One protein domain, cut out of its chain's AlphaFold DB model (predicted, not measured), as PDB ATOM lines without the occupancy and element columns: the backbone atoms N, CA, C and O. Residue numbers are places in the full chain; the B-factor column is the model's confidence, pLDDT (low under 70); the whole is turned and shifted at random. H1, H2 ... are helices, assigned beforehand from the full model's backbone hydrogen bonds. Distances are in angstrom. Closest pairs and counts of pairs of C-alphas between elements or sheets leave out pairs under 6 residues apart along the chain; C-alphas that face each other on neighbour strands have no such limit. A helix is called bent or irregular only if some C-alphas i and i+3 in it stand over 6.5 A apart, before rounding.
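What this domain is: This is residues 2 to 104 and 194 to 208 of the 216 residues of the protein "SMI1_KNR4 domain-containing protein" of Solibacillus sp. R5-41 (UniProt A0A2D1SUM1). Two groups of helices stand at the two ends of an elongated body, with H6 between them: H1, H2 and H8 at one end, and H3, H4, H5 and H7 at the other, where H4 and H5 make a short helical hairpin at the far tip. A long loop, residues 79 to 94, runs out from H6 toward the first group and folds back to H7. The 118 printed residues include eight named helices, H1 to H8 in that order, and no named strand; the class is all helix. The whole is compact, with a radius of gyration of the C-alphas of 15.6 A, and spans 48 by 27 by 24 A.

How they stand to each other: H1, residues 2 to 17, touches H2, residues 22 to 27, with its residues 11 to 16 alone; the closest C-alphas, of Glu 12 and Ala 25, are 4.9 A apart, at a steep tilt of 48 degrees, opposite ways. H3, residues 34 to 41, and H4, residues 43 to 50, touch only at the corner, and only just, with 3 pairs of C-alphas within 8 A; the closest are Asn 39 and Thr 46, at 5.7 A. H4 and H5, residues 56 to 64, form a hairpin with a shallow tilt of 22 degrees; the closest C-alphas, of Ala 48 and Glu 56, are 4.8 A apart. H6, residues 69 to 78, touches H3 at a shallow tilt of 31 degrees, opposite ways, closest at the C-alphas of Leu 37 and Arg 76, 6.9 A. Residues 29 to 30 pair with residues 79 to 80, antiparallel. H7, residues 95 to 104, touches H3, closest at the C-alphas of Asp 36 and Leu 95, 6.2 A, and H4, closest at those of Trp 50 and Ala 103, 6.0 A. H8, residues 196 to 204, touches H1 at a shallow tilt of 26 degrees, the same way, closest at the C-alphas of Phe 11 and Ala 204, 5.3 A. The helix packing is part aligned, part crossed: leaving out H3 and H4, which touch only at the corner, 3 of the 6 pairs of helices that touch are at a shallow tilt. H1 and H5 are apart. In H2, H3, H4, H6, H7 and H8 every O i to N i+4 pair is within hydrogen-bond range; H1 has 10 of 12, and H5 has 0 of 5 but 5 of 6 O i to N i+3 pairs.

Where its parts are: H1 begins at C-alpha 2 (-40.274, 16.039, 20.321) and is 23.2 A long. H2 is 8.7 A, H3 10.6 A and H4 10.4 A long. H5, 14.0 A, is irregular: C-alphas 58 and 61 are 7.5 A apart. H6 is 13.6 A long. H7, 14.4 A, ends at C-alpha 104 (-48.017, 27.085, -11.207). H8, 12.3 A, ends at C-alpha 204 (-53.603, 21.988, 16.183).

The domain as a whole: The two C-alphas farthest apart, of Arg 17 and Lys 57, are 48.3 A apart. Residues 105 to 193 are not printed, and C-alphas 104 and 194 are 26.9 A apart across the cut. Of the links printed whole, H6 to H7 is long, with 16 residues. The mean pLDDT of the printed part is 94.5, and no printed residue is under 70.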
ATOM      1  N   LYS A   2     -39.284  16.042  19.209       80.25
ATOM      2  CA  LYS A   2     -40.274  16.039  20.321       80.25
ATOM      3  C   LYS A   2     -41.344  17.146  20.255       80.25
ATOM      4  O   LYS A   2     -42.453  16.917  20.723       80.25
ATOM      5  N   LYS A   3     -41.005  18.324  19.706       88.06
ATOM      6  CA  LYS A   3     -41.946  19.448  19.546       88.06
ATOM      7  C   LYS A   3     -43.124  19.087  18.634       88.06
ATOM      8  O   LYS A   3     -44.267  19.225  19.043       88.06
ATOM      9  N   PHE A   4     -42.833  18.528  17.461       96.00
ATOM     10  CA  PHE A   4     -43.844  18.193  16.464       96.00
ATOM     11  C   PHE A   4     -44.660  16.968  16.849       96.00
ATOM     12  O   PHE A   4     -45.854  16.967  16.607       96.00
ATOM     13  N   THR A   5     -44.075  15.982  17.536       96.00
ATOM     14  CA  THR A   5     -44.821  14.792  17.984       96.00
ATOM     15  C   THR A   5     -46.095  15.159  18.749       96.00
ATOM     16  O   THR A   5     -47.155  14.639  18.434       96.00
ATOM     17  N   LYS A   6     -46.023  16.113  19.687       95.94
ATOM     18  CA  LYS A   6     -47.204  16.557  20.449       95.94
ATOM     19  C   LYS A   6     -48.240  17.288  19.595       95.94
ATOM     20  O   LYS A   6     -49.432  17.167  19.847       95.94
ATOM     21  N   ILE A   7     -47.778  18.074  18.624       97.25
ATOM     22  CA  ILE A   7     -48.647  18.798  17.690       97.25
ATOM     23  C   ILE A   7     -49.395  17.788  16.811       97.25
ATOM     24  O   ILE A   7     -50.614  17.860  16.701       97.25
ATOM     25  N   ILE A   8     -48.684  16.796  16.267       96.88
ATOM     26  CA  ILE A   8     -49.267  15.725  15.450       96.88
ATOM     27  C   ILE A   8     -50.256  14.879  16.256       96.88
ATOM     28  O   ILE A   8     -51.372  14.673  15.796       96.88
ATOM     29  N   GLU A   9     -49.916  14.478  17.485       96.25
ATOM     30  CA  GLU A   9     -50.850  13.769  18.378       96.25
ATOM     31  C   GLU A   9     -52.160  14.549  18.577       96.25
ATOM     32  O   GLU A   9     -53.234  13.957  18.690       96.25
ATOM     33  N   ARG A  10     -52.089  15.884  18.608       96.31
ATOM     34  CA  ARG A  10     -53.266  16.740  18.753       96.31
ATOM     35  C   ARG A  10     -54.056  16.872  17.452       96.31
ATOM     36  O   ARG A  10     -55.282  16.806  17.499       96.31
ATOM     37  N   PHE A  11     -53.391  16.953  16.298       96.38
ATOM     38  CA  PHE A  11     -54.072  16.835  15.005       96.38
ATOM     39  C   PHE A  11     -54.816  15.508  14.877       96.38
ATOM     40  O   PHE A  11     -55.999  15.515  14.547       96.38
ATOM     41  N   GLU A  12     -54.170  14.388  15.203       95.75
ATOM     42  CA  GLU A  12     -54.798  13.064  15.180       95.75
ATOM     43  C   GLU A  12     -56.061  13.030  16.055       95.75
ATOM     44  O   GLU A  12     -57.106  12.540  15.625       95.75
ATOM     45  N   GLN A  13     -56.001  13.600  17.264       96.00
ATOM     46  CA  GLN A  13     -57.159  13.698  18.159       96.00
ATOM     47  C   GLN A  13     -58.297  14.528  17.561       96.00
ATOM     48  O   GLN A  13     -59.449  14.097  17.622       96.00
ATOM     49  N   ASN A  14     -57.995  15.689  16.975       94.50
ATOM     50  CA  ASN A  14     -59.007  16.550  16.358       94.50
ATOM     51  C   ASN A  14     -59.653  15.868  15.146       94.50
ATOM     52  O   ASN A  14     -60.874  15.885  15.012       94.50
ATOM     53  N   ILE A  15     -58.852  15.207  14.308       94.44
ATOM     54  CA  ILE A  15     -59.316  14.451  13.138       94.44
ATOM     55  C   ILE A  15     -60.289  13.340  13.561       94.44
ATOM     56  O   ILE A  15     -61.385  13.237  13.009       94.44
ATOM     57  N   ILE A  16     -59.935  12.563  14.591       95.31
ATOM     58  CA  ILE A  16     -60.808  11.514  15.144       95.31
ATOM     59  C   ILE A  16     -62.096  12.117  15.706       95.31
ATOM     60  O   ILE A  16     -63.193  11.619  15.452       95.31
ATOM     61  N   ARG A  17     -61.981  13.212  16.466       94.50
ATOM     62  CA  ARG A  17     -63.129  13.920  17.049       94.50
ATOM     63  C   ARG A  17     -64.087  14.438  15.972       94.50
ATOM     64  O   ARG A  17     -65.292  14.463  16.209       94.50
ATOM     65  N   ASN A  18     -63.565  14.792  14.799       91.19
ATOM     66  CA  ASN A  18     -64.331  15.277  13.651       91.19
ATOM     67  C   ASN A  18     -64.875  14.144  12.754       91.19
ATOM     68  O   ASN A  18     -65.501  14.425  11.735       91.19
ATOM     69  N   GLY A  19     -64.707  12.875  13.149       92.06
ATOM     70  CA  GLY A  19     -65.443  11.739  12.585       92.06
ATOM     71  C   GLY A  19     -64.643  10.774  11.711       92.06
ATOM     72  O   GLY A  19     -65.235   9.826  11.201       92.06
ATOM     73  N   LEU A  20     -63.332  10.976  11.549       93.38
ATOM     74  CA  LEU A  20     -62.449  10.030  10.853       93.38
ATOM     75  C   LEU A  20     -62.001   8.893  11.780       93.38
ATOM     76  O   LEU A  20     -61.916   9.046  13.003       93.38
ATOM     77  N   GLU A  21     -61.692   7.729  11.212       94.69
ATOM     78  CA  GLU A  21     -61.201   6.597  11.991       94.69
ATOM     79  C   GLU A  21     -59.781   6.857  12.519       94.69
ATOM     80  O   GLU A  21     -58.951   7.512  11.889       94.69
ATOM     81  N   ALA A  22     -59.437   6.257  13.663       94.12
ATOM     82  CA  ALA A  22     -58.101   6.396  14.255       94.12
ATOM     83  C   ALA A  22     -56.964   5.906  13.340       94.12
ATOM     84  O   ALA A  22     -55.817   6.322  13.498       94.12
ATOM     85  N   LYS A  23     -57.271   5.001  12.403       93.81
ATOM     86  CA  LYS A  23     -56.323   4.566  11.378       93.81
ATOM     87  C   LYS A  23     -56.069   5.684  10.363       93.81
ATOM     88  O   LYS A  23     -54.914   6.005  10.120       93.81
ATOM     89  N   GLU A  24     -57.129   6.296   9.840       93.62
ATOM     90  CA  GLU A  24     -57.044   7.396   8.873       93.62
ATOM     91  C   GLU A  24     -56.323   8.606   9.476       93.62
ATOM     92  O   GLU A  24     -55.447   9.180   8.840       93.62
ATOM     93  N   ALA A  25     -56.605   8.932  10.742       94.00
ATOM     94  CA  ALA A  25     -55.921  10.007  11.457       94.00
ATOM     95  C   ALA A  25     -54.399   9.795  11.538       94.00
ATOM     96  O   ALA A  25     -53.635  10.733  11.328       94.00
ATOM     97  N   LYS A  26     -53.951   8.557  11.787       93.06
ATOM     98  CA  LYS A  26     -52.522   8.201  11.816       93.06
ATOM     99  C   LYS A  26     -51.873   8.178  10.439       93.06
ATOM    100  O   LYS A  26     -50.679   8.412  10.331       93.06
ATOM    101  N   GLU A  27     -52.639   7.853   9.403       94.38
ATOM    102  CA  GLU A  27     -52.177   7.837   8.010       94.38
ATOM    103  C   GLU A  27     -52.203   9.240   7.371       94.38
ATOM    104  O   GLU A  27     -51.698   9.422   6.264       94.38
ATOM    105  N   ALA A  28     -52.757  10.244   8.062       95.06
ATOM    106  CA  ALA A  28     -52.802  11.624   7.587       95.06
ATOM    107  C   ALA A  28     -51.416  12.295   7.560       95.06
ATOM    108  O   ALA A  28     -51.189  13.178   6.728       95.06
ATOM    109  N   PHE A  29     -50.494  11.846   8.421       96.31
ATOM    110  CA  PHE A  29     -49.100  12.286   8.467       96.31
ATOM    111  C   PHE A  29     -48.151  11.095   8.310       96.31
ATOM    112  O   PHE A  29     -48.294  10.076   8.984       96.31
ATOM    113  N   GLY A  30     -47.146  11.237   7.451       95.19
ATOM    114  CA  GLY A  30     -46.193  10.175   7.142       95.19
ATOM    115  C   GLY A  30     -44.758  10.669   7.012       95.19
ATOM    116  O   GLY A  30     -44.443  11.834   7.228       95.19
ATOM    117  N   GLN A  31     -43.855   9.759   6.660       96.56
ATOM    118  CA  GLN A  31     -42.495  10.137   6.286       96.56
ATOM    119  C   GLN A  31     -42.453  10.547   4.818       96.56
ATOM    120  O   GLN A  31     -42.999   9.834   3.970       96.56
ATOM    121  N   ALA A  32     -41.745  11.639   4.532       97.25
ATOM    122  CA  ALA A  32     -41.485  12.053   3.164       97.25
ATOM    123  C   ALA A  32     -40.682  11.011   2.388       97.25
ATOM    124  O   ALA A  32     -39.758  10.377   2.915       97.25
ATOM    125  N   LYS A  33     -40.983  10.887   1.091       96.56
ATOM    126  CA  LYS A  33     -40.102  10.155   0.180       96.56
ATOM    127  C   LYS A  33     -38.772  10.911   0.057       96.56
ATOM    128  O   LYS A  33     -38.784  12.139  -0.029       96.56
ATOM    129  N   PRO A  34     -37.624  10.211   0.003       95.44
ATOM    130  CA  PRO A  34     -36.320  10.867  -0.090       95.44
ATOM    131  C   PRO A  34     -36.188  11.827  -1.278       95.44
ATOM    132  O   PRO A  34     -35.617  12.902  -1.121       95.44
ATOM    133  N   ASP A  35     -36.735  11.466  -2.440       94.31
ATOM    134  CA  ASP A  35     -36.657  12.296  -3.647       94.31
ATOM    135  C   ASP A  35     -37.500  13.572  -3.522       94.31
ATOM    136  O   ASP A  35     -37.024  14.655  -3.865       94.31
ATOM    137  N   ASP A  36     -38.706  13.466  -2.960       95.62
ATOM    138  CA  ASP A  36     -39.593  14.610  -2.722       95.62
ATOM    139  C   ASP A  36     -38.948  15.577  -1.713       95.62
ATOM    140  O   ASP A  36     -38.918  16.790  -1.932       95.62
ATOM    141  N   LEU A  37     -38.327  15.042  -0.653       96.50
ATOM    142  CA  LEU A  37     -37.590  15.837   0.333       96.50
ATOM    143  C   LEU A  37     -36.353  16.518  -0.270       96.50
ATOM    144  O   LEU A  37     -36.095  17.681   0.033       96.50
ATOM    145  N   ASN A  38     -35.607  15.825  -1.132       94.00
ATOM    146  CA  ASN A  38     -34.458  16.409  -1.825       94.00
ATOM    147  C   ASN A  38     -34.895  17.579  -2.717       94.00
ATOM    148  O   ASN A  38     -34.314  18.660  -2.616       94.00
ATOM    149  N   ASN A  39     -35.941  17.392  -3.529       93.19
ATOM    150  CA  ASN A  39     -36.496  18.453  -4.373       93.19
ATOM    151  C   ASN A  39     -36.932  19.660  -3.530       93.19
ATOM    152  O   ASN A  39     -36.593  20.797  -3.848       93.19
ATOM    153  N   PHE A  40     -37.614  19.415  -2.411       95.69
ATOM    154  CA  PHE A  40     -38.046  20.468  -1.494       95.69
ATOM    155  C   PHE A  40     -36.879  21.289  -0.924       95.69
ATOM    156  O   PHE A  40     -36.986  22.505  -0.789       95.69
ATOM    157  N   THR A  41     -35.744  20.654  -0.614       95.62
ATOM    158  CA  THR A  41     -34.558  21.363  -0.100       95.62
ATOM    159  C   THR A  41     -33.750  22.104  -1.168       95.62
ATOM    160  O   THR A  41     -33.025  23.038  -0.834       95.62
ATOM    161  N   LEU A  42     -33.874  21.710  -2.439       94.62
ATOM    162  CA  LEU A  42     -33.162  22.285  -3.583       94.62
ATOM    163  C   LEU A  42     -34.077  23.252  -4.346       94.62
ATOM    164  O   LEU A  42     -34.521  22.965  -5.457       94.62
ATOM    165  N   LEU A  43     -34.410  24.384  -3.717       93.88
ATOM    166  CA  LEU A  43     -35.416  25.319  -4.239       93.88
ATOM    167  C   LEU A  43     -35.092  25.813  -5.649       93.88
ATOM    168  O   LEU A  43     -35.953  25.747  -6.526       93.88
ATOM    169  N   TYR A  44     -33.861  26.281  -5.877       95.81
ATOM    170  CA  TYR A  44     -33.457  26.776  -7.191       95.81
ATOM    171  C   TYR A  44     -33.586  25.683  -8.252       95.81
ATOM    172  O   TYR A  44     -34.273  25.887  -9.246       95.81
ATOM    173  N   GLU A  45     -32.976  24.515  -8.044       94.38
ATOM    174  CA  GLU A  45     -32.992  23.421  -9.018       94.38
ATOM    175  C   GLU A  45     -34.412  22.927  -9.306       94.38
ATOM    176  O   GLU A  45     -34.742  22.604 -10.451       94.38
ATOM    177  N   THR A  46     -35.259  22.882  -8.280       94.00
ATOM    178  CA  THR A  46     -36.656  22.482  -8.417       94.00
ATOM    179  C   THR A  46     -37.430  23.501  -9.243       94.00
ATOM    180  O   THR A  46     -38.004  23.139 -10.269       94.00
ATOM    181  N   PHE A  47     -37.431  24.777  -8.867       94.44
ATOM    182  CA  PHE A  47     -38.273  25.761  -9.550       94.44
ATOM    183  C   PHE A  47     -37.705  26.213 -10.897       94.44
ATOM    184  O   PHE A  47     -38.491  26.469 -11.801       94.44
ATOM    185  N   ALA A  48     -36.385  26.183 -11.100       93.19
ATOM    186  CA  ALA A  48     -35.776  26.376 -12.420       93.19
ATOM    187  C   ALA A  48     -36.260  25.334 -13.441       93.19
ATOM    188  O   ALA A  48     -36.375  25.626 -14.626       93.19
ATOM    189  N   LYS A  49     -36.570  24.115 -12.981       92.75
ATOM    190  CA  LYS A  49     -37.061  23.031 -13.836       92.75
ATOM    191  C   LYS A  49     -38.581  23.020 -13.996       92.75
ATOM    192  O   LYS A  49     -39.070  22.578 -15.035       92.75
ATOM    193  N   TRP A  50     -39.311  23.392 -12.950       92.19
ATOM    194  CA  TRP A  50     -40.749  23.134 -12.853       92.19
ATOM    195  C   TRP A  50     -41.624  24.384 -12.879       92.19
ATOM    196  O   TRP A  50     -42.829  24.229 -13.062       92.19
ATOM    197  N   SER A  51     -41.071  25.589 -12.708       91.25
ATOM    198  CA  SER A  51     -41.869  26.816 -12.786       91.25
ATOM    199  C   SER A  51     -42.514  26.941 -14.163       91.25
ATOM    200  O   SER A  51     -41.853  26.802 -15.191       91.25
ATOM    201  N   ALA A  52     -43.817  27.207 -14.176       87.12
ATOM    202  CA  ALA A  52     -44.559  27.479 -15.400       87.12
ATOM    203  C   ALA A  52     -44.405  28.937 -15.870       87.12
ATOM    204  O   ALA A  52     -44.782  29.245 -16.999       87.12
ATOM    205  N   PHE A  53     -43.887  29.820 -15.009       90.50
ATOM    206  CA  PHE A  53     -43.890  31.264 -15.230       90.50
ATOM    207  C   PHE A  53     -42.487  31.865 -15.383       90.50
ATOM    208  O   PHE A  53     -42.276  32.698 -16.257       90.50
ATOM    209  N   TYR A  54     -41.523  31.451 -14.557       90.69
ATOM    210  CA  TYR A  54     -40.195  32.065 -14.537       90.69
ATOM    211  C   TYR A  54     -39.176  31.331 -15.405       90.69
ATOM    212  O   TYR A  54     -39.139  30.100 -15.437       90.69
ATOM    213  N   GLU A  55     -38.279  32.091 -16.035       88.50
ATOM    214  CA  GLU A  55     -37.050  31.537 -16.594       88.50
ATOM    215  C   GLU A  55     -36.016  31.303 -15.480       88.50
ATOM    216  O   GLU A  55     -36.063  31.916 -14.410       88.50
ATOM    217  N   GLU A  56     -35.009  30.458 -15.733       88.44
ATOM    218  CA  GLU A  56     -33.967  30.147 -14.737       88.44
ATOM    219  C   GLU A  56     -33.280  31.404 -14.170       88.44
ATOM    220  O   GLU A  56     -32.929  31.445 -12.989       88.44
ATOM    221  N   LYS A  57     -33.111  32.442 -15.002       88.00
ATOM    222  CA  LYS A  57     -32.471  33.709 -14.617       88.00
ATOM    223  C   LYS A  57     -33.299  34.495 -13.589       88.00
ATOM    224  O   LYS A  57     -32.733  35.135 -12.709       88.00
ATOM    225  N   ASP A  58     -34.627  34.415 -13.669       89.12
ATOM    226  CA  ASP A  58     -35.537  35.147 -12.778       89.12
ATOM    227  C   ASP A  58     -35.558  34.521 -11.376       89.12
ATOM    228  O   ASP A  58     -35.932  35.160 -10.390       89.12
ATOM    229  N   LEU A  59     -35.112  33.266 -11.287       92.69
ATOM    230  CA  LEU A  59     -35.035  32.475 -10.070       92.69
ATOM    231  C   LEU A  59     -33.643  32.473  -9.436       92.69
ATOM    232  O   LEU A  59     -33.445  31.784  -8.440       92.69
ATOM    233  N   GLU A  60     -32.667  33.231  -9.947       91.44
ATOM    234  CA  GLU A  60     -31.298  33.213  -9.405       91.44
ATOM    235  C   GLU A  60     -31.233  33.531  -7.910       91.44
ATOM    236  O   GLU A  60     -30.427  32.933  -7.192       91.44
ATOM    237  N   ASN A  61     -32.127  34.396  -7.422       90.12
ATOM    238  CA  ASN A  61     -32.236  34.717  -6.002       90.12
ATOM    239  C   ASN A  61     -32.525  33.476  -5.141       90.12
ATOM    240  O   ASN A  61     -32.069  33.420  -3.998       90.12
ATOM    241  N   LEU A  62     -33.173  32.439  -5.689       94.00
ATOM    242  CA  LEU A  62     -33.422  31.176  -4.988       94.00
ATOM    243  C   LEU A  62     -32.154  30.457  -4.539       94.00
ATOM    244  O   LEU A  62     -32.197  29.742  -3.544       94.00
ATOM    245  N   LYS A  63     -31.014  30.691  -5.198       94.56
ATOM    246  CA  LYS A  63     -29.719  30.125  -4.782       94.56
ATOM    247  C   LYS A  63     -29.267  30.627  -3.409       94.56
ATOM    248  O   LYS A  63     -28.407  30.002  -2.794       94.56
ATOM    249  N   SER A  64     -29.796  31.764  -2.952       93.25
ATOM    250  CA  SER A  64     -29.483  32.339  -1.639       93.25
ATOM    251  C   SER A  64     -30.406  31.861  -0.518       93.25
ATOM    252  O   SER A  64     -30.061  32.034   0.650       93.25
ATOM    253  N   TYR A  65     -31.536  31.231  -0.849       94.75
ATOM    254  CA  TYR A  65     -32.459  30.697   0.146       94.75
ATOM    255  C   TYR A  65     -32.146  29.237   0.452       94.75
ATOM    256  O   TYR A  65     -31.822  28.433  -0.418       94.75
ATOM    257  N   SER A  66     -32.304  28.885   1.721       94.06
ATOM    258  CA  SER A  66     -32.241  27.510   2.197       94.06
ATOM    259  C   SER A  66     -33.451  27.235   3.070       94.06
ATOM    260  O   SER A  66     -33.803  28.070   3.906       94.06
ATOM    261  N   ILE A  67     -34.046  26.055   2.927       97.00
ATOM    262  CA  ILE A  67     -35.127  25.637   3.813       97.00
ATOM    263  C   ILE A  67     -34.572  25.378   5.224       97.00
ATOM    264  O   ILE A  67     -33.635  24.587   5.356       97.00
ATOM    265  N   PRO A  68     -35.141  25.998   6.277       97.38
ATOM    266  CA  PRO A  68     -34.698  25.774   7.652       97.38
ATOM    267  C   PRO A  68     -34.816  24.298   8.066       97.38
ATOM    268  O   PRO A  68     -35.789  23.618   7.716       97.38
ATOM    269  N   GLU A  69     -33.860  23.788   8.849       97.12
ATOM    270  CA  GLU A  69     -33.786  22.356   9.208       97.12
ATOM    271  C   GLU A  69     -35.007  21.918  10.024       97.12
ATOM    272  O   GLU A  69     -35.424  20.760   9.973       97.12
ATOM    273  N   THR A  70     -35.630  22.837  10.754       97.38
ATOM    274  CA  THR A  70     -36.902  22.627  11.438       97.38
ATOM    275  C   THR A  70     -38.005  22.213  10.469       97.38
ATOM    276  O   THR A  70     -38.739  21.268  10.772       97.38
ATOM    277  N   ILE A  71     -38.107  22.878   9.317       98.19
ATOM    278  CA  ILE A  71     -39.111  22.578   8.290       98.19
ATOM    279  C   ILE A  71     -38.781  21.235   7.639       98.19
ATOM    280  O   ILE A  71     -39.639  20.356   7.564       98.19
ATOM    281  N   VAL A  72     -37.511  21.020   7.274       97.94
ATOM    282  CA  VAL A  72     -37.037  19.735   6.726       97.94
ATOM    283  C   VAL A  72     -37.326  18.592   7.701       97.94
ATOM    284  O   VAL A  72     -37.807  17.536   7.303       97.94
ATOM    285  N   THR A  73     -37.081  18.792   8.996       97.38
ATOM    286  CA  THR A  73     -37.355  17.808  10.049       97.38
ATOM    287  C   THR A  73     -38.845  17.519  10.177       97.38
ATOM    288  O   THR A  73     -39.201  16.367  10.430       97.38
ATOM    289  N   PHE A  74     -39.709  18.529  10.045       98.31
ATOM    290  CA  PHE A  74     -41.153  18.321  10.035       98.31
ATOM    291  C   PHE A  74     -41.544  17.424   8.864       98.31
ATOM    292  O   PHE A  74     -41.983  16.305   9.104       98.31
ATOM    293  N   TYR A  75     -41.268  17.832   7.625       98.19
ATOM    294  CA  TYR A  75     -41.665  17.070   6.437       98.19
ATOM    295  C   TYR A  75     -41.009  15.689   6.355       98.19
ATOM    296  O   TYR A  75     -41.659  14.713   6.001       98.19
ATOM    297  N   ARG A  76     -39.751  15.541   6.783       97.94
ATOM    298  CA  ARG A  76     -39.082  14.229   6.834       97.94
ATOM    299  C   ARG A  76     -39.847  13.208   7.681       97.94
ATOM    300  O   ARG A  76     -39.793  12.020   7.381       97.94
ATOM    301  N   ASN A  77     -40.509  13.647   8.753       97.44
ATOM    302  CA  ASN A  77     -41.123  12.752   9.737       97.44
ATOM    303  C   ASN A  77     -42.657  12.794   9.760       97.44
ATOM    304  O   ASN A  77     -43.258  11.844  10.256       97.44
ATOM    305  N   PHE A  78     -43.254  13.891   9.297       97.31
ATOM    306  CA  PHE A  78     -44.668  14.236   9.448       97.31
ATOM    307  C   PHE A  78     -45.196  14.982   8.210       97.31
ATOM    308  O   PHE A  78     -45.922  15.963   8.332       97.31
ATOM    309  N   GLU A  79     -44.802  14.558   7.013       97.62
ATOM    310  CA  GLU A  79     -45.383  15.058   5.768       97.62
ATOM    311  C   GLU A  79     -46.908  14.817   5.753       97.62
ATOM    312  O   GLU A  79     -47.334  13.678   5.971       97.62
ATOM    313  N   PRO A  80     -47.734  15.841   5.467       97.19
ATOM    314  CA  PRO A  80     -49.154  15.656   5.167       97.19
ATOM    315  C   PRO A  80     -49.354  14.803   3.905       97.19
ATOM    316  O   PRO A  80     -48.785  15.110   2.861       97.19
ATOM    317  N   GLN A  81     -50.169  13.747   3.976       90.94
ATOM    318  CA  GLN A  81     -50.400  12.837   2.836       90.94
ATOM    319  C   GLN A  81     -51.873  12.766   2.433       90.94
ATOM    320  O   GLN A  81     -52.245  13.179   1.341       90.94
ATOM    321  N   ASN A  82     -52.723  12.271   3.332       81.56
ATOM    322  CA  ASN A  82     -54.174  12.181   3.138       81.56
ATOM    323  C   ASN A  82     -54.904  13.043   4.172       81.56
ATOM    324  O   ASN A  82     -55.909  12.636   4.755       81.56
ATOM    325  N   LEU A  83     -54.339  14.214   4.461       88.88
ATOM    326  CA  LEU A  83     -54.837  15.103   5.496       88.88
ATOM    327  C   LEU A  83     -56.104  15.827   4.996       88.88
ATOM    328  O   LEU A  83     -56.048  16.508   3.967       88.88
ATOM    329  N   PRO A  84     -57.256  15.703   5.684       88.75
ATOM    330  CA  PRO A  84     -58.409  16.551   5.398       88.75
ATOM    331  C   PRO A  84     -58.086  18.019   5.709       88.75
ATOM    332  O   PRO A  84     -57.095  18.331   6.367       88.75
ATOM    333  N   ALA A  85     -58.963  18.929   5.284       90.94
ATOM    334  CA  ALA A  85     -58.903  20.289   5.805       90.94
ATOM    335  C   ALA A  85     -59.026  20.258   7.340       90.94
ATOM    336  O   ALA A  85     -59.852  19.530   7.901       90.94
ATOM    337  N   LEU A  86     -58.155  21.012   7.997       90.81
ATOM    338  CA  LEU A  86     -58.105  21.192   9.437       90.81
ATOM    339  C   LEU A  86     -59.028  22.352   9.842       90.81
ATOM    340  O   LEU A  86     -59.884  22.772   9.060       90.81
ATOM    341  N   GLY A  87     -58.892  22.825  11.085       83.50
ATOM    342  CA  GLY A  87     -59.645  23.970  11.597       83.50
ATOM    343  C   GLY A  87     -59.672  25.120  10.591       83.50
ATOM    344  O   GLY A  87     -58.651  25.432   9.979       83.50
ATOM    345  N   ASP A  88     -60.873  25.667  10.400       82.38
ATOM    346  CA  ASP A  88     -61.151  26.774   9.488       82.38
ATOM    347  C   ASP A  88     -60.759  26.534   8.012       82.38
ATOM    348  O   ASP A  88     -60.319  27.403   7.269       82.38
ATOM    349  N   GLY A  89     -60.885  25.287   7.554       91.31
ATOM    350  CA  GLY A  89     -60.689  24.963   6.139       91.31
ATOM    351  C   GLY A  89     -59.227  24.976   5.682       91.31
ATOM    352  O   GLY A  89     -58.975  24.786   4.492       91.31
ATOM    353  N   ILE A  90     -58.270  25.134   6.601       96.75
ATOM    354  CA  ILE A  90     -56.838  25.164   6.293       96.75
ATOM    355  C   ILE A  90     -56.346  23.767   5.899       96.75
ATOM    356  O   ILE A  90     -56.518  22.786   6.624       96.75
ATOM    357  N   ARG A  91     -55.671  23.666   4.760       96.31
ATOM    358  CA  ARG A  91     -55.044  22.454   4.227       96.31
ATOM    359  C   ARG A  91     -53.532  22.604   4.293       96.31
ATOM    360  O   ARG A  91     -52.963  23.393   3.548       96.31
ATOM    361  N   LEU A  92     -52.873  21.831   5.160       97.88
ATOM    362  CA  LEU A  92     -51.415  21.691   5.108       97.88
ATOM    363  C   LEU A  92     -51.041  20.874   3.870       97.88
ATOM    364  O   LEU A  92     -51.586  19.788   3.662       97.88
ATOM    365  N   LEU A  93     -50.107  21.384   3.075       98.00
ATOM    366  CA  LEU A  93     -49.682  20.747   1.835       98.00
ATOM    367  C   LEU A  93     -48.569  19.728   2.099       98.00
ATOM    368  O   LEU A  93     -47.648  19.992   2.879       98.00
ATOM    369  N   GLY A  94     -48.642  18.581   1.420       98.19
ATOM    370  CA  GLY A  94     -47.517  17.653   1.260       98.19
ATOM    371  C   GLY A  94     -46.456  18.207   0.302       98.19
ATOM    372  O   GLY A  94     -46.693  19.200  -0.386       98.19
ATOM    373  N   LEU A  95     -45.282  17.574   0.214       97.94
ATOM    374  CA  LEU A  95     -44.154  18.131  -0.550       97.94
ATOM    375  C   LEU A  95     -44.441  18.263  -2.049       97.94
ATOM    376  O   LEU A  95     -44.065  19.260  -2.664       97.94
ATOM    377  N   GLU A  96     -45.138  17.286  -2.629       96.12
ATOM    378  CA  GLU A  96     -45.524  17.339  -4.043       96.12
ATOM    379  C   GLU A  96     -46.504  18.488  -4.314       96.12
ATOM    380  O   GLU A  96     -46.337  19.229  -5.278       96.12
ATOM    381  N   GLN A  97     -47.465  18.698  -3.412       97.12
ATOM    382  CA  GLN A  97     -48.432  19.791  -3.516       97.12
ATOM    383  C   GLN A  97     -47.760  21.155  -3.341       97.12
ATOM    384  O   GLN A  97     -48.077  22.080  -4.077       97.12
ATOM    385  N   ILE A  98     -46.793  21.283  -2.424       98.19
ATOM    386  CA  ILE A  98     -45.978  22.502  -2.283       98.19
ATOM    387  C   ILE A  98     -45.268  22.818  -3.592       98.19
ATOM    388  O   ILE A  98     -45.264  23.967  -4.031       98.19
ATOM    389  N   LYS A  99     -44.659  21.811  -4.221       97.19
ATOM    390  CA  LYS A  99     -43.981  21.991  -5.504       97.19
ATOM    391  C   LYS A  99     -44.957  22.481  -6.575       97.19
ATOM    392  O   LYS A  99     -44.646  23.457  -7.245       97.19
ATOM    393  N   GLU A 100     -46.106  21.827  -6.739       96.56
ATOM    394  CA  GLU A 100     -47.114  22.189  -7.750       96.56
ATOM    395  C   GLU A 100     -47.668  23.606  -7.539       96.56
ATOM    396  O   GLU A 100     -47.678  24.417  -8.471       96.56
ATOM    397  N   GLU A 101     -48.050  23.918  -6.301       97.69
ATOM    398  CA  GLU A 101     -48.593  25.209  -5.878       97.69
ATOM    399  C   GLU A 101     -47.611  26.348  -6.192       97.69
ATOM    400  O   GLU A 101     -47.921  27.274  -6.940       97.69
ATOM    401  N   ASN A 102     -46.366  26.238  -5.720       97.69
ATOM    402  CA  ASN A 102     -45.343  27.268  -5.924       97.69
ATOM    403  C   ASN A 102     -44.769  27.292  -7.352       97.69
ATOM    404  O   ASN A 102     -44.023  28.207  -7.694       97.69
ATOM    405  N   ALA A 103     -45.078  26.306  -8.195       96.62
ATOM    406  CA  ALA A 103     -44.637  26.281  -9.586       96.62
ATOM    407  C   ALA A 103     -45.660  26.878 -10.561       96.62
ATOM    408  O   ALA A 103     -45.263  27.315 -11.643       96.62
ATOM    409  N   SER A 104     -46.954  26.858 -10.217       95.88
ATOM    410  CA  SER A 104     -48.017  27.085 -11.207       95.88
ATOM    411  C   SER A 104     -49.293  27.768 -10.709       95.88
ATOM    412  O   SER A 104     -50.114  28.152 -11.541       95.88
ATOM    413  N   ASP A 194     -45.688  33.873  14.321       97.88
ATOM    414  CA  ASP A 194     -44.287  34.295  14.480       97.88
ATOM    415  C   ASP A 194     -43.286  33.248  13.977       97.88
ATOM    416  O   ASP A 194     -42.123  33.561  13.724       97.88
ATOM    417  N   SER A 195     -43.716  31.990  13.881       98.50
ATOM    418  CA  SER A 195     -42.897  30.865  13.434       98.50
ATOM    419  C   SER A 195     -43.752  29.766  12.817       98.50
ATOM    420  O   SER A 195     -44.936  29.639  13.132       98.50
ATOM    421  N   PHE A 196     -43.133  28.899  12.019       98.44
ATOM    422  CA  PHE A 196     -43.784  27.691  11.514       98.44
ATOM    423  C   PHE A 196     -44.305  26.785  12.637       98.44
ATOM    424  O   PHE A 196     -45.439  26.309  12.583       98.44
ATOM    425  N   SER A 197     -43.510  26.561  13.688       98.19
ATOM    426  CA  SER A 197     -43.979  25.770  14.834       98.19
ATOM    427  C   SER A 197     -45.143  26.433  15.584       98.19
ATOM    428  O   SER A 197     -46.015  25.712  16.068       98.19
ATOM    429  N   ASP A 198     -45.173  27.769  15.684       98.19
ATOM    430  CA  ASP A 198     -46.302  28.516  16.263       98.19
ATOM    431  C   ASP A 198     -47.568  28.339  15.419       98.19
ATOM    432  O   ASP A 198     -48.604  27.961  15.959       98.19
ATOM    433  N   PHE A 199     -47.462  28.488  14.095       98.25
ATOM    434  CA  PHE A 199     -48.567  28.250  13.160       98.25
ATOM    435  C   PHE A 199     -49.168  26.849  13.321       98.25
ATOM    436  O   PHE A 199     -50.369  26.706  13.552       98.25
ATOM    437  N   LEU A 200     -48.333  25.807  13.273       98.00
ATOM    438  CA  LEU A 200     -48.803  24.430  13.435       98.00
ATOM    439  C   LEU A 200     -49.443  24.193  14.807       98.00
ATOM    440  O   LEU A 200     -50.424  23.459  14.911       98.00
ATOM    441  N   ASN A 201     -48.894  24.793  15.865       97.44
ATOM    442  CA  ASN A 201     -49.437  24.661  17.211       97.44
ATOM    443  C   ASN A 201     -50.799  25.359  17.344       97.44
ATOM    444  O   ASN A 201     -51.731  24.734  17.844       97.44
ATOM    445  N   LYS A 202     -50.938  26.597  16.853       97.12
ATOM    446  CA  LYS A 202     -52.216  27.328  16.800       97.12
ATOM    447  C   LYS A 202     -53.267  26.552  16.017       97.12
ATOM    448  O   LYS A 202     -54.380  26.360  16.501       97.12
ATOM    449  N   LEU A 203     -52.885  26.008  14.861       96.75
ATOM    450  CA  LEU A 203     -53.766  25.192  14.031       96.75
ATOM    451  C   LEU A 203     -54.201  23.899  14.743       96.75
ATOM    452  O   LEU A 203     -55.382  23.562  14.750       96.75
ATOM    453  N   ALA A 204     -53.282  23.192  15.406       96.19
ATOM    454  CA  ALA A 204     -53.603  21.988  16.183       96.19
ATOM    455  C   ALA A 204     -54.446  22.283  17.435       96.19
ATOM    456  O   ALA A 204     -55.166  21.412  17.932       96.19
ATOM    457  N   ASN A 205     -54.359  23.499  17.964       95.88
ATOM    458  CA  ASN A 205     -55.170  23.957  19.086       95.88
ATOM    459  C   ASN A 205     -56.513  24.555  18.650       95.88
ATOM    460  O   ASN A 205     -57.295  24.893  19.535       95.88
ATOM    461  N   GLU A 206     -56.777  24.635  17.340       93.88
ATOM    462  CA  GLU A 206     -57.976  25.253  16.757       93.88
ATOM    463  C   GLU A 206     -58.134  26.719  17.189       93.88
ATOM    464  O   GLU A 206     -59.226  27.176  17.515       93.88
ATOM    465  N   GLU A 207     -57.012  27.447  17.245       95.62
ATOM    466  CA  GLU A 207     -56.973  28.864  17.632       95.62
ATOM    467  C   GLU A 207     -57.395  29.804  16.493       95.62
ATOM    468  O   GLU A 207     -57.825  30.918  16.772       95.62
ATOM    469  N   TYR A 208     -57.307  29.354  15.238       93.31
ATOM    470  CA  TYR A 208     -57.865  30.062  14.086       93.31
ATOM    471  C   TYR A 208     -59.368  29.777  14.015       93.31
ATOM    472  O   TYR A 208     -59.760  28.630  13.779       93.31
TER     473      TYR A 208